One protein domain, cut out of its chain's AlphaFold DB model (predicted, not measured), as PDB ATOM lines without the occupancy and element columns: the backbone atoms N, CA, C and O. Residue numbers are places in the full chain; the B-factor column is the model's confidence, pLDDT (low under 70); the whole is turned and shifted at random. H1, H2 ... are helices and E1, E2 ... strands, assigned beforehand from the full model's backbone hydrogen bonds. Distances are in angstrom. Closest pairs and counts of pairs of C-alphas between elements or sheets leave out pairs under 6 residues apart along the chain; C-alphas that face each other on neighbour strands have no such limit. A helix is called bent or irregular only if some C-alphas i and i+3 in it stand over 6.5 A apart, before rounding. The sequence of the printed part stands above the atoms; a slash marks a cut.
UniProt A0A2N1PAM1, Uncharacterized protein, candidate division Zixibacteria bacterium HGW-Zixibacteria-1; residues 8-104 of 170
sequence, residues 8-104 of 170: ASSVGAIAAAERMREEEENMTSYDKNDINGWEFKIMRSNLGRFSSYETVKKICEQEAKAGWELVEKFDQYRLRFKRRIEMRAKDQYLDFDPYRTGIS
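What this domain is: This is residues 8 to 104 of the 170 residues of an uncharacterized protein of candidate division Zixibacteria bacterium HGW-Zixibacteria-1 (UniProt A0A2N1PAM1). Look first at a small wall of three strands, E1, E3 and E2, with helix H2 packed on one of its faces along E2, and short H3 at one end where E3 runs straight into it. H1 is a long helical arm whose residues 8 to 23 stick out free of this body, while the unnamed tail, residues 94 to 104, folds back from H3 toward the end of E1. The printed part has 97 residues, with three named helices and three named strands in the order H1, E1, H2, E2, E3, H3; the sheet order E1, E3, E2 is antiparallel and the class is mixed. It is only just compact, close to loose, with a radius of gyration of the C-alphas of 14.9 A and spans of 46 by 33 by 23 A.

How they stand to each other: Begin at inner strand E3, residues 78 to 84. Its antiparallel neighbour on one side is edge strand E1, residues 38 to 44, at 157 degrees; look for N 39 and O 83, 2.8 A apart, within hydrogen-bond range. On the other side is edge strand E2, residues 69 to 73, antiparallel at 154 degrees and a hairpin with E3; N 71 and O 80 are 2.8 A apart, within hydrogen-bond range. H2, residues 53 to 65, is on the sheet at a height of 9.6 A, over E3 and E2, and runs along the strands, at 16 degrees to E2 on the local plane. The closest C-alphas of H2 and E2 are those of Cys 60 and Leu 70, 6.7 A apart. E1, H2 and E2 form a split strand-helix-strand unit, two strands running the same way with E3 between them, and its crossover is right-handed. H3, residues 85 to 93, is also on the sheet; its closest C-alphas to E1 are those of Ile 85 and Trp 38, 5.6 A. The sheet with H2 and H3 makes two layers, helices on one face of a sheet. H1, residues 8 to 26, is not on the sheet and is apart from H2 and H3. O i to N i+4 pairs within hydrogen-bond range number 13 of 15 in H1, 8 of 9 in H2 and 0 of 5 in H3, where 5 of 6 O i to N i+3 pairs are within range.

Where its parts are: Find C-alpha 38 at (18.669, -35.944, -38.368); from there E1 runs 19.9 A. E3 runs 20.6 A, E2 11.7 A and H2 18.8 A. H3 is irregular, with C-alphas 89 and 92 7.0 A apart, and runs 15.5 A to C-alpha 93 at (3.659, -43.787, -27.761). H1 starts at C-alpha 8, (-7.667, -11.698, -58.454), and runs 28.2 A.

The domain as a whole: The C-alphas farthest apart, those of Ala 8 and Ala 89, are 46.3 A apart. The printed part has no cut, and the link from H1 to E1 is long, 11 residues, with residues 28 to 35 standing free. Mean pLDDT of the printed part is 81.3; it is under 70 at residues 8 to 18, 20 to 35 and 104.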
ATOM      1  N   ALA A   8      -8.976 -12.313 -58.734       44.31
ATOM      2  CA  ALA A   8      -7.667 -11.698 -58.454       44.31
ATOM      3  C   ALA A   8      -6.996 -12.095 -57.113       44.31
ATOM      4  O   ALA A   8      -5.793 -11.893 -56.955       44.31
ATOM      5  N   SER A   9      -7.721 -12.663 -56.143       51.38
ATOM      6  CA  SER A   9      -7.167 -12.941 -54.806       51.38
ATOM      7  C   SER A   9      -6.375 -14.250 -54.696       51.38
ATOM      8  O   SER A   9      -5.500 -14.351 -53.838       51.38
ATOM      9  N   SER A  10      -6.625 -15.246 -55.556       51.94
ATOM     10  CA  SER A  10      -5.952 -16.552 -55.457       51.94
ATOM     11  C   SER A  10      -4.536 -16.533 -56.039       51.94
ATOM     12  O   SER A  10      -3.631 -17.123 -55.454       51.94
ATOM     13  N   VAL A  11      -4.307 -15.796 -57.130       54.38
ATOM     14  CA  VAL A  11      -2.997 -15.724 -57.805       54.38
ATOM     15  C   VAL A  11      -1.953 -15.012 -56.937       54.38
ATOM     16  O   VAL A  11      -0.817 -15.466 -56.833       54.38
ATOM     17  N   GLY A  12      -2.343 -13.935 -56.243       57.31
ATOM     18  CA  GLY A  12      -1.447 -13.211 -55.335       57.31
ATOM     19  C   GLY A  12      -1.035 -14.027 -54.105       57.31
ATOM     20  O   GLY A  12       0.120 -13.967 -53.688       57.31
ATOM     21  N   ALA A  13      -1.954 -14.825 -53.550       57.81
ATOM     22  CA  ALA A  13      -1.677 -15.684 -52.400       57.81
ATOM     23  C   ALA A  13      -0.748 -16.858 -52.755       57.81
ATOM     24  O   ALA A  13       0.144 -17.188 -51.975       57.81
ATOM     25  N   ILE A  14      -0.916 -17.448 -53.943       60.19
ATOM     26  CA  ILE A  14      -0.050 -18.527 -54.442       60.19
ATOM     27  C   ILE A  14       1.365 -17.992 -54.702       60.19
ATOM     28  O   ILE A  14       2.326 -18.539 -54.169       60.19
ATOM     29  N   ALA A  15       1.489 -16.856 -55.395       67.56
ATOM     30  CA  ALA A  15       2.784 -16.234 -55.678       67.56
ATOM     31  C   ALA A  15       3.516 -15.729 -54.417       67.56
ATOM     32  O   ALA A  15       4.738 -15.583 -54.415       67.56
ATOM     33  N   ALA A  16       2.791 -15.404 -53.341       67.00
ATOM     34  CA  ALA A  16       3.394 -15.093 -52.044       67.00
ATOM     35  C   ALA A  16       3.871 -16.364 -51.321       67.00
ATOM     36  O   ALA A  16       4.944 -16.362 -50.725       67.00
ATOM     37  N   ALA A  17       3.108 -17.459 -51.401       67.88
ATOM     38  CA  ALA A  17       3.483 -18.741 -50.809       67.88
ATOM     39  C   ALA A  17       4.698 -19.384 -51.503       67.88
ATOM     40  O   ALA A  17       5.523 -19.993 -50.823       67.88
ATOM     41  N   GLU A  18       4.820 -19.235 -52.825       68.50
ATOM     42  CA  GLU A  18       5.984 -19.685 -53.603       68.50
ATOM     43  C   GLU A  18       7.238 -18.885 -53.260       68.50
ATOM     44  O   GLU A  18       8.245 -19.483 -52.904       68.50
ATOM     45  N   ARG A  19       7.157 -17.548 -53.214       70.06
ATOM     46  CA  ARG A  19       8.288 -16.711 -52.776       70.06
ATOM     47  C   ARG A  19       8.771 -17.062 -51.371       70.06
ATOM     48  O   ARG A  19       9.968 -17.162 -51.135       70.06
ATOM     49  N   MET A  20       7.848 -17.336 -50.447       63.53
ATOM     50  CA  MET A  20       8.214 -17.802 -49.105       63.53
ATOM     51  C   MET A  20       8.892 -19.181 -49.117       63.53
ATOM     52  O   MET A  20       9.725 -19.435 -48.253       63.53
ATOM     53  N   ARG A  21       8.546 -20.074 -50.056       64.81
ATOM     54  CA  ARG A  21       9.226 -21.369 -50.238       64.81
ATOM     55  C   ARG A  21      10.625 -21.196 -50.820       64.81
ATOM     56  O   ARG A  21      11.548 -21.809 -50.313       64.81
ATOM     57  N   GLU A  22      10.784 -20.337 -51.820       63.62
ATOM     58  CA  GLU A  22      12.090 -20.034 -52.419       63.62
ATOM     59  C   GLU A  22      13.048 -19.409 -51.393       63.62
ATOM     60  O   GLU A  22      14.212 -19.798 -51.296       63.62
ATOM     61  N   GLU A  23      12.555 -18.489 -50.557       63.84
ATOM     62  CA  GLU A  23      13.317 -17.952 -49.423       63.84
ATOM     63  C   GLU A  23      13.684 -19.045 -48.408       63.84
ATOM     64  O   GLU A  23      14.794 -19.046 -47.875       63.84
ATOM     65  N   GLU A  24      12.773 -19.985 -48.139       60.09
ATOM     66  CA  GLU A  24      13.047 -21.133 -47.266       60.09
ATOM     67  C   GLU A  24      14.148 -22.021 -47.837       60.09
ATOM     68  O   GLU A  24      15.067 -22.360 -47.095       60.09
ATOM     69  N   GLU A  25      14.095 -22.339 -49.130       61.19
ATOM     70  CA  GLU A  25      15.103 -23.145 -49.826       61.19
ATOM     71  C   GLU A  25      16.482 -22.471 -49.785       61.19
ATOM     72  O   GLU A  25      17.481 -23.124 -49.469       61.19
ATOM     73  N   ASN A  26      16.535 -21.151 -49.990       61.88
ATOM     74  CA  ASN A  26      17.777 -20.375 -49.950       61.88
ATOM     75  C   ASN A  26      18.362 -20.252 -48.524       61.88
ATOM     76  O   ASN A  26      19.577 -20.255 -48.337       61.88
ATOM     77  N   MET A  27      17.514 -20.214 -47.488       57.66
ATOM     78  CA  MET A  27      17.940 -20.243 -46.078       57.66
ATOM     79  C   MET A  27      18.255 -21.658 -45.551       57.66
ATOM     80  O   MET A  27      18.637 -21.816 -44.387       57.66
ATOM     81  N   THR A  28      18.060 -22.709 -46.351       55.38
ATOM     82  CA  THR A  28      18.348 -24.108 -45.986       55.38
ATOM     83  C   THR A  28      19.573 -24.656 -46.714       55.38
ATOM     84  O   THR A  28      19.503 -25.703 -47.349       55.38
ATOM     85  N   SER A  29      20.721 -23.983 -46.622       56.53
ATOM     86  CA  SER A  29      21.976 -24.616 -47.043       56.53
ATOM     87  C   SER A  29      22.491 -25.512 -45.912       56.53
ATOM     88  O   SER A  29      22.967 -25.012 -44.894       56.53
ATOM     89  N   TYR A  30      22.347 -26.830 -46.067       56.47
ATOM     90  CA  TYR A  30      22.944 -27.828 -45.176       56.47
ATOM     91  C   TYR A  30      24.051 -28.575 -45.905       56.47
ATOM     92  O   TYR A  30      23.885 -28.984 -47.058       56.47
ATOM     93  N   ASP A  31      25.161 -28.809 -45.213       58.19
ATOM     94  CA  ASP A  31      26.180 -29.727 -45.695       58.19
ATOM     95  C   ASP A  31      25.637 -31.164 -45.606       58.19
ATOM     96  O   ASP A  31      24.918 -31.515 -44.667       58.19
ATOM     97  N   LYS A  32      25.951 -32.030 -46.578       58.03
ATOM     98  CA  LYS A  32      25.402 -33.403 -46.655       58.03
ATOM     99  C   LYS A  32      25.705 -34.233 -45.402       58.03
ATOM    100  O   LYS A  32      24.993 -35.193 -45.115       58.03
ATOM    101  N   ASN A  33      26.735 -33.849 -44.654       59.19
ATOM    102  CA  ASN A  33      27.119 -34.486 -43.403       59.19
ATOM    103  C   ASN A  33      26.179 -34.155 -42.227       59.19
ATOM    104  O   ASN A  33      26.016 -35.003 -41.351       59.19
ATOM    105  N   ASP A  34      25.493 -33.005 -42.237       59.09
ATOM    106  CA  ASP A  34      24.543 -32.599 -41.183       59.09
ATOM    107  C   ASP A  34      23.179 -33.304 -41.293       59.09
ATOM    108  O   ASP A  34      22.392 -33.324 -40.345       59.09
ATOM    109  N   ILE A  35      22.901 -33.916 -42.446       65.69
ATOM    110  CA  ILE A  35      21.637 -34.605 -42.752       65.69
ATOM    111  C   ILE A  35      21.649 -36.051 -42.216       65.69
ATOM    112  O   ILE A  35      20.603 -36.660 -41.991       65.69
ATOM    113  N   ASN A  36      22.833 -36.622 -41.972       74.50
ATOM    114  CA  ASN A  36      22.962 -38.015 -41.552       74.50
ATOM    115  C   ASN A  36      22.469 -38.208 -40.107       74.50
ATOM    116  O   ASN A  36      23.111 -37.800 -39.140       74.50
ATOM    117  N   GLY A  37      21.313 -38.860 -39.957       83.31
ATOM    118  CA  GLY A  37      20.727 -39.192 -38.653       83.31
ATOM    119  C   GLY A  37      19.807 -38.121 -38.063       83.31
ATOM    120  O   GLY A  37      19.315 -38.311 -36.945       83.31
ATOM    121  N   TRP A  38      19.542 -37.036 -38.797       89.56
ATOM    122  CA  TRP A  38      18.669 -35.944 -38.368       89.56
ATOM    123  C   TRP A  38      17.508 -35.705 -39.335       89.56
ATOM    124  O   TRP A  38      17.625 -35.825 -40.549       89.56
ATOM    125  N   GLU A  39      16.375 -35.322 -38.765       91.31
ATOM    126  CA  GLU A  39      15.191 -34.828 -39.451       91.31
ATOM    127  C   GLU A  39      14.965 -33.373 -39.120       91.31
ATOM    128  O   GLU A  39      15.255 -32.938 -38.005       91.31
ATOM    129  N   PHE A  40      14.339 -32.663 -40.053       91.62
ATOM    130  CA  PHE A  40      13.947 -31.280 -39.870       91.62
ATOM    131  C   PHE A  40      12.475 -31.098 -40.193       91.62
ATOM    132  O   PHE A  40      11.932 -31.738 -41.094       91.62
ATOM    133  N   LYS A  41      11.835 -30.180 -39.473       92.12
ATOM    134  CA  LYS A  41      10.508 -29.689 -39.836       92.12
ATOM    135  C   LYS A  41      10.394 -28.194 -39.610       92.12
ATOM    136  O   LYS A  41      11.028 -27.634 -38.714       92.12
ATOM    137  N   ILE A  42       9.540 -27.566 -40.411       92.56
ATOM    138  CA  ILE A  42       9.139 -26.174 -40.235       92.56
ATOM    139  C   ILE A  42       7.698 -26.169 -39.749       92.56
ATOM    140  O   ILE A  42       6.788 -26.637 -40.433       92.56
ATOM    141  N   MET A  43       7.499 -25.626 -38.556       92.06
ATOM    142  CA  MET A  43       6.181 -25.425 -37.989       92.06
ATOM    143  C   MET A  43       5.682 -24.032 -38.330       92.06
ATOM    144  O   MET A  43       6.387 -23.046 -38.118       92.06
ATOM    145  N   ARG A  44       4.457 -23.965 -38.846       91.12
ATOM    146  CA  ARG A  44       3.806 -22.761 -39.347       91.12
ATOM    147  C   ARG A  44       2.614 -22.372 -38.475       91.12
ATOM    148  O   ARG A  44       1.890 -23.211 -37.935       91.12
ATOM    149  N   SER A  45       2.391 -21.071 -38.361       88.19
ATOM    150  CA  SER A  45       1.224 -20.469 -37.720       88.19
ATOM    151  C   SER A  45       0.595 -19.469 -38.681       88.19
ATOM    152  O   SER A  45       1.289 -18.587 -39.160       88.19
ATOM    153  N   ASN A  46      -0.725 -19.514 -38.871       81.25
ATOM    154  CA  ASN A  46      -1.431 -18.550 -39.731       81.25
ATOM    155  C   ASN A  46      -1.700 -17.197 -39.040       81.25
ATOM    156  O   ASN A  46      -1.979 -16.208 -39.702       81.25
ATOM    157  N   LEU A  47      -1.630 -17.147 -37.705       80.00
ATOM    158  CA  LEU A  47      -2.040 -15.995 -36.881       80.00
ATOM    159  C   LEU A  47      -0.862 -15.301 -36.170       80.00
ATOM    160  O   LEU A  47      -1.063 -14.648 -35.150       80.00
ATOM    161  N   GLY A  48       0.377 -15.494 -36.631       81.38
ATOM    162  CA  GLY A  48       1.550 -14.837 -36.026       81.38
ATOM    163  C   GLY A  48       1.827 -15.238 -34.570       81.38
ATOM    164  O   GLY A  48       2.380 -14.463 -33.789       81.38
ATOM    165  N   ARG A  49       1.415 -16.445 -34.162       81.50
ATOM    166  CA  ARG A  49       1.409 -16.868 -32.753       81.50
ATOM    167  C   ARG A  49       2.802 -16.973 -32.129       81.50
ATOM    168  O   ARG A  49       2.907 -16.976 -30.904       81.50
ATOM    169  N   PHE A  50       3.864 -17.022 -32.932       88.31
ATOM    170  CA  PHE A  50       5.236 -17.134 -32.432       88.31
ATOM    171  C   PHE A  50       5.837 -15.784 -32.025       88.31
ATOM    172  O   PHE A  50       6.997 -15.725 -31.630       88.31
ATOM    173  N   SER A  51       5.057 -14.699 -32.069       86.62
ATOM    174  CA  SER A  51       5.424 -13.427 -31.434       86.62
ATOM    175  C   SER A  51       5.485 -13.542 -29.897       86.62
ATOM    176  O   SER A  51       6.317 -12.914 -29.247       86.62
ATOM    177  N   SER A  52       4.661 -14.412 -29.295       88.06
ATOM    178  CA  SER A  52       4.627 -14.624 -27.843       88.06
ATOM    179  C   SER A  52       5.622 -15.697 -27.393       88.06
ATOM    180  O   SER A  52       5.488 -16.867 -27.761       88.06
ATOM    181  N   TYR A  53       6.557 -15.325 -26.510       88.06
ATOM    182  CA  TYR A  53       7.518 -16.257 -25.904       88.06
ATOM    183  C   TYR A  53       6.839 -17.443 -25.206       88.06
ATOM    184  O   TYR A  53       7.236 -18.584 -25.407       88.06
ATOM    185  N   GLU A  54       5.768 -17.204 -24.445       87.94
ATOM    186  CA  GLU A  54       5.022 -18.272 -23.763       87.94
ATOM    187  C   GLU A  54       4.444 -19.296 -24.743       87.94
ATOM    188  O   GLU A  54       4.392 -20.489 -24.453       87.94
ATOM    189  N   THR A  55       4.002 -18.832 -25.915       88.00
ATOM    190  CA  THR A  55       3.467 -19.719 -26.948       88.00
ATOM    191  C   THR A  55       4.582 -20.571 -27.534       88.00
ATOM    192  O   THR A  55       4.422 -21.784 -27.624       88.00
ATOM    193  N   VAL A  56       5.726 -19.962 -27.856       91.25
ATOM    194  CA  VAL A  56       6.912 -20.688 -28.331       91.25
ATOM    195  C   VAL A  56       7.374 -21.710 -27.292       91.25
ATOM    196  O   VAL A  56       7.584 -22.863 -27.645       91.25
ATOM    197  N   LYS A  57       7.437 -21.339 -26.007       92.56
ATOM    198  CA  LYS A  57       7.818 -22.241 -24.911       92.56
ATOM    199  C   LYS A  57       6.912 -23.473 -24.844       92.56
ATOM    200  O   LYS A  57       7.416 -24.588 -24.872       92.56
ATOM    201  N   LYS A  58       5.587 -23.285 -24.840       91.38
ATOM    202  CA  LYS A  58       4.618 -24.398 -24.824       91.38
ATOM    203  C   LYS A  58       4.750 -25.315 -26.032       91.38
ATOM    204  O   LYS A  58       4.616 -26.529 -25.910       91.38
ATOM    205  N   ILE A  59       4.995 -24.731 -27.202       91.88
ATOM    206  CA  ILE A  59       5.225 -25.496 -28.425       91.88
ATOM    207  C   ILE A  59       6.498 -26.323 -28.269       91.88
ATOM    208  O   ILE A  59       6.446 -27.524 -28.484       91.88
ATOM    209  N   CYS A  60       7.607 -25.721 -27.835       94.00
ATOM    210  CA  CYS A  60       8.855 -26.439 -27.594       94.00
ATOM    211  C   CYS A  60       8.686 -27.573 -26.576       94.00
ATOM    212  O   CYS A  60       9.191 -28.660 -26.810       94.00
ATOM    213  N   GLU A  61       7.943 -27.362 -25.487       94.00
ATOM    214  CA  GLU A  61       7.650 -28.406 -24.495       94.00
ATOM    215  C   GLU A  61       6.841 -29.564 -25.091       94.00
ATOM    216  O   GLU A  61       7.128 -30.729 -24.819       94.00
ATOM    217  N   GLN A  62       5.836 -29.263 -25.917       92.38
ATOM    218  CA  GLN A  62       5.056 -30.289 -26.603       92.38
ATOM    219  C   GLN A  62       5.915 -31.050 -27.620       92.38
ATOM    220  O   GLN A  62       5.873 -32.275 -27.663       92.38
ATOM    221  N   GLU A  63       6.700 -30.333 -28.418       94.06
ATOM    222  CA  GLU A  63       7.580 -30.897 -29.441       94.06
ATOM    223  C   GLU A  63       8.721 -31.731 -28.850       94.06
ATOM    224  O   GLU A  63       9.042 -32.799 -29.373       94.06
ATOM    225  N   ALA A  64       9.258 -31.321 -27.701       93.69
ATOM    226  CA  ALA A  64      10.285 -32.061 -26.981       93.69
ATOM    227  C   ALA A  64       9.815 -33.465 -26.568       93.69
ATOM    228  O   ALA A  64      10.626 -34.391 -26.553       93.69
ATOM    229  N   LYS A  65       8.509 -33.674 -26.315       93.75
ATOM    230  CA  LYS A  65       7.952 -35.017 -26.044       93.75
ATOM    231  C   LYS A  65       8.174 -35.982 -27.207       93.75
ATOM    232  O   LYS A  65       8.388 -37.168 -26.987       93.75
ATOM    233  N   ALA A  66       8.154 -35.462 -28.430       93.19
ATOM    234  CA  ALA A  66       8.416 -36.207 -29.654       93.19
ATOM    235  C   ALA A  66       9.905 -36.200 -30.057       93.19
ATOM    236  O   ALA A  66      10.246 -36.678 -31.137       93.19
ATOM    237  N   GLY A  67      10.792 -35.660 -29.212       93.62
ATOM    238  CA  GLY A  67      12.231 -35.563 -29.469       93.62
ATOM    239  C   GLY A  67      12.637 -34.431 -30.414       93.62
ATOM    240  O   GLY A  67      13.761 -34.439 -30.908       93.62
ATOM    241  N   TRP A  68      11.739 -33.488 -30.702       96.38
ATOM    242  CA  TRP A  68      12.052 -32.321 -31.521       96.38
ATOM    243  C   TRP A  68      12.702 -31.221 -30.682       96.38
ATOM    244  O   TRP A  68      12.184 -30.811 -29.645       96.38
ATOM    245  N   GLU A  69      13.807 -30.688 -31.186       94.69
ATOM    246  CA  GLU A  69      14.562 -29.582 -30.605       94.69
ATOM    247  C   GLU A  69      14.438 -28.347 -31.493       94.69
ATOM    248  O   GLU A  69      14.574 -28.439 -32.715       94.69
ATOM    249  N   LEU A  70      14.179 -27.182 -30.895       94.88
ATOM    250  CA  LEU A  70      14.127 -25.925 -31.637       94.88
ATOM    251  C   LEU A  70      15.532 -25.570 -32.138       94.88
ATOM    252  O   LEU A  70      16.468 -25.475 -31.349       94.88
ATOM    253  N   VAL A  71      15.657 -25.342 -33.442       92.44
ATOM    254  CA  VAL A  71      16.903 -24.902 -34.082       92.44
ATOM    255  C   VAL A  71      16.894 -23.396 -34.257       92.44
ATOM    256  O   VAL A  71      17.836 -22.714 -33.874       92.44
ATOM    257  N   GLU A  72      15.816 -22.878 -34.843       90.50
ATOM    258  CA  GLU A  72      15.764 -21.494 -35.294       90.50
ATOM    259  C   GLU A  72      14.328 -20.971 -35.306       90.50
ATOM    260  O   GLU A  72      13.369 -21.703 -35.563       90.50
ATOM    261  N   LYS A  73      14.183 -19.672 -35.049       91.94
ATOM    262  CA  LYS A  73      12.938 -18.928 -35.219       91.94
ATOM    263  C   LYS A  73      13.123 -17.932 -36.359       91.94
ATOM    264  O   LYS A  73      13.750 -16.902 -36.143       91.94
ATOM    265  N   PHE A  74      12.547 -18.216 -37.530       87.56
ATOM    266  CA  PHE A  74      12.613 -17.299 -38.679       87.56
ATOM    267  C   PHE A  74      11.883 -15.997 -38.390       87.56
ATOM    268  O   PHE A  74      12.400 -14.907 -38.597       87.56
ATOM    269  N   ASP A  75      10.645 -16.118 -37.917       88.56
ATOM    270  CA  ASP A  75       9.736 -14.994 -37.757       88.56
ATOM    271  C   ASP A  75       8.624 -15.349 -36.750       88.56
ATOM    272  O   ASP A  75       8.731 -16.263 -35.929       88.56
ATOM    273  N   GLN A  76       7.550 -14.564 -36.749       89.00
ATOM    274  CA  GLN A  76       6.369 -14.770 -35.904       89.00
ATOM    275  C   GLN A  76       5.411 -15.861 -36.434       89.00
ATOM    276  O   GLN A  76       4.434 -16.204 -35.763       89.00
ATOM    277  N   TYR A  77       5.700 -16.439 -37.600       89.06
ATOM    278  CA  TYR A  77       4.889 -17.429 -38.303       89.06
ATOM    279  C   TYR A  77       5.589 -18.777 -38.493       89.06
ATOM    280  O   TYR A  77       4.884 -19.756 -38.727       89.06
ATOM    281  N   ARG A  78       6.924 -18.859 -38.387       91.69
ATOM    282  CA  ARG A  78       7.714 -20.064 -38.674       91.69
ATOM    283  C   ARG A  78       8.765 -20.371 -37.602       91.69
ATOM    284  O   ARG A  78       9.535 -19.502 -37.195       91.69
ATOM    285  N   LEU A  79       8.828 -21.638 -37.196       93.62
ATOM    286  CA  LEU A  79       9.857 -22.206 -36.314       93.62
ATOM    287  C   LEU A  79      10.474 -23.443 -36.972       93.62
ATOM    288  O   LEU A  79       9.739 -24.279 -37.499       93.62
ATOM    289  N   ARG A  80      11.798 -23.587 -36.909       93.81
ATOM    290  CA  ARG A  80      12.529 -24.770 -37.379       93.81
ATOM    291  C   ARG A  80      12.865 -25.682 -36.211       93.81
ATOM    292  O   ARG A  80      13.454 -25.232 -35.230       93.81
ATOM    293  N   PHE A  81      12.569 -26.965 -36.358       95.12
ATOM    294  CA  PHE A  81      12.947 -28.001 -35.404       95.12
ATOM    295  C   PHE A  81      13.839 -29.050 -36.061       95.12
ATOM    296  O   PHE A  81      13.724 -29.282 -37.266       95.12
ATOM    297  N   LYS A  82      14.676 -29.704 -35.252       94.06
ATOM    298  CA  LYS A  82      15.450 -30.891 -35.623       94.06
ATOM    299  C   LYS A  82      15.166 -32.054 -34.682       94.06
ATOM    300  O   LYS A  82      14.808 -31.831 -33.530       94.06
ATOM    301  N   ARG A  83      15.352 -33.284 -35.148       93.94
ATOM    302  CA  ARG A  83      15.168 -34.500 -34.344       93.94
ATOM    303  C   ARG A  83      16.055 -35.638 -34.836       93.94
ATOM    304  O   ARG A  83      16.273 -35.758 -36.034       93.94
ATOM    305  N   ARG A  84      16.540 -36.495 -33.934       91.94
ATOM    306  CA  ARG A  84      17.243 -37.739 -34.301       91.94
ATOM    307  C   ARG A  84      16.273 -38.750 -34.919       91.94
ATOM    308  O   ARG A  84      15.229 -39.012 -34.327       91.94
ATOM    309  N   ILE A  85      16.652 -39.392 -36.026       90.38
ATOM    310  CA  ILE A  85      15.812 -40.405 -36.709       90.38
ATOM    311  C   ILE A  85      15.431 -41.562 -35.767       90.38
ATOM    312  O   ILE A  85      14.328 -42.096 -35.836       90.38
ATOM    313  N   GLU A  86      16.307 -41.916 -34.826       90.62
ATOM    314  CA  GLU A  86      16.072 -42.962 -33.818       90.62
ATOM    315  C   GLU A  86      14.821 -42.714 -32.960       90.62
ATOM    316  O   GLU A  86      14.179 -43.657 -32.495       90.62
ATOM    317  N   MET A  87      14.429 -41.448 -32.780       90.88
ATOM    318  CA  MET A  87      13.242 -41.095 -32.002       90.88
ATOM    319  C   MET A  87      11.940 -41.531 -32.682       90.88
ATOM    320  O   MET A  87      10.944 -41.696 -31.981       90.88
ATOM    321  N   ARG A  88      11.954 -41.834 -33.993       91.19
ATOM    322  CA  ARG A  88      10.793 -42.384 -34.716       91.19
ATOM    323  C   ARG A  88      10.220 -43.637 -34.065       91.19
ATOM    324  O   ARG A  88       9.010 -43.821 -34.054       91.19
ATOM    325  N   ALA A  89      11.069 -44.493 -33.496       91.38
ATOM    326  CA  ALA A  89      10.623 -45.732 -32.852       91.38
ATOM    327  C   ALA A  89       9.700 -45.481 -31.642       91.38
ATOM    328  O   ALA A  89       8.941 -46.366 -31.237       91.38
ATOM    329  N   LYS A  90       9.755 -44.271 -31.071       91.38
ATOM    330  CA  LYS A  90       8.933 -43.844 -29.936       91.38
ATOM    331  C   LYS A  90       7.663 -43.102 -30.360       91.38
ATOM    332  O   LYS A  90       6.819 -42.862 -29.502       91.38
ATOM    333  N   ASP A  91       7.497 -42.788 -31.649       91.75
ATOM    334  CA  ASP A  91       6.359 -42.004 -32.149       91.75
ATOM    335  C   ASP A  91       5.014 -42.692 -31.852       91.75
ATOM    336  O   ASP A  91       4.029 -42.021 -31.565       91.75
ATOM    337  N   GLN A  92       4.989 -44.029 -31.822       91.44
ATOM    338  CA  GLN A  92       3.802 -44.830 -31.485       91.44
ATOM    339  C   GLN A  92       3.258 -44.612 -30.060       91.44
ATOM    340  O   GLN A  92       2.119 -44.976 -29.788       91.44
ATOM    341  N   TYR A  93       4.059 -44.049 -29.148       92.62
ATOM    342  CA  TYR A  93       3.659 -43.787 -27.761       92.62
ATOM    343  C   TYR A  93       3.166 -42.349 -27.539       92.62
ATOM    344  O   TYR A  93       2.927 -41.957 -26.398       92.62
ATOM    345  N   LEU A  94       3.070 -41.538 -28.595       91.56
ATOM    346  CA  LEU A  94       2.628 -40.150 -28.503       91.56
ATOM    347  C   LEU A  94       1.114 -40.036 -28.691       91.56
ATOM    348  O   LEU A  94       0.539 -40.617 -29.606       91.56
ATOM    349  N   ASP A  95       0.493 -39.165 -27.900       91.94
ATOM    350  CA  ASP A  95      -0.937 -38.835 -28.018       91.94
ATOM    351  C   ASP A  95      -1.243 -37.858 -29.174       91.94
ATOM    352  O   ASP A  95      -2.355 -37.339 -29.294       91.94
ATOM    353  N   PHE A  96      -0.247 -37.513 -29.993       88.56
ATOM    354  CA  PHE A  96      -0.365 -36.531 -31.067       88.56
ATOM    355  C   PHE A  96       0.574 -36.856 -32.228       88.56
ATOM    356  O   PHE A  96       1.598 -37.505 -32.042       88.56
ATOM    357  N   ASP A  97       0.263 -36.326 -33.413       90.62
ATOM    358  CA  ASP A  97       1.105 -36.481 -34.602       90.62
ATOM    359  C   ASP A  97       2.423 -35.671 -34.482       90.62
ATOM    360  O   ASP A  97       2.393 -34.425 -34.445       90.62
ATOM    361  N   PRO A  98       3.594 -36.340 -34.435       92.44
ATOM    362  CA  PRO A  98       4.892 -35.681 -34.340       92.44
ATOM    363  C   PRO A  98       5.303 -34.955 -35.627       92.44
ATOM    364  O   PRO A  98       6.160 -34.070 -35.556       92.44
ATOM    365  N   TYR A  99       4.696 -35.251 -36.777       92.69
ATOM    366  CA  TYR A  99       5.008 -34.616 -38.061       92.69
ATOM    367  C   TYR A  99       4.085 -33.450 -38.409       92.69
ATOM    368  O   TYR A  99       4.236 -32.842 -39.471       92.69
ATOM    369  N   ARG A 100       3.176 -33.061 -37.504       91.31
ATOM    370  CA  ARG A 100       2.329 -31.886 -37.722       91.31
ATOM    371  C   ARG A 100       3.182 -30.634 -37.966       91.31
ATOM    372  O   ARG A 100       4.112 -30.327 -37.213       91.31
ATOM    373  N   THR A 101       2.828 -29.899 -39.014       89.75
ATOM    374  CA  THR A 101       3.520 -28.679 -39.461       89.75
ATOM    375  C   THR A 101       2.697 -27.415 -39.242       89.75
ATOM    376  O   THR A 101       3.180 -26.319 -39.506       89.75
ATOM    377  N   GLY A 102       1.465 -27.532 -38.741       86.31
ATOM    378  CA  GLY A 102       0.563 -26.406 -38.525       86.31
ATOM    379  C   GLY A 102       0.039 -26.356 -37.097       86.31
ATOM    380  O   GLY A 102      -0.356 -27.376 -36.533       86.31
ATOM    381  N   ILE A 103      -0.019 -25.153 -36.527       78.44
ATOM    382  CA  ILE A 103      -0.706 -24.913 -35.256       78.44
ATOM    383  C   ILE A 103      -2.030 -24.206 -35.541       78.44
ATOM    384  O   ILE A 103      -2.083 -22.992 -35.739       78.44
ATOM    385  N   SER A 104      -3.119 -24.974 -35.514       63.91
ATOM    386  CA  SER A 104      -4.505 -24.489 -35.565       63.91
ATOM    387  C   SER A 104      -5.052 -24.207 -34.156       63.91
ATOM    388  O   SER A 104      -6.168 -24.561 -33.801       63.91
TER     389      SER A 104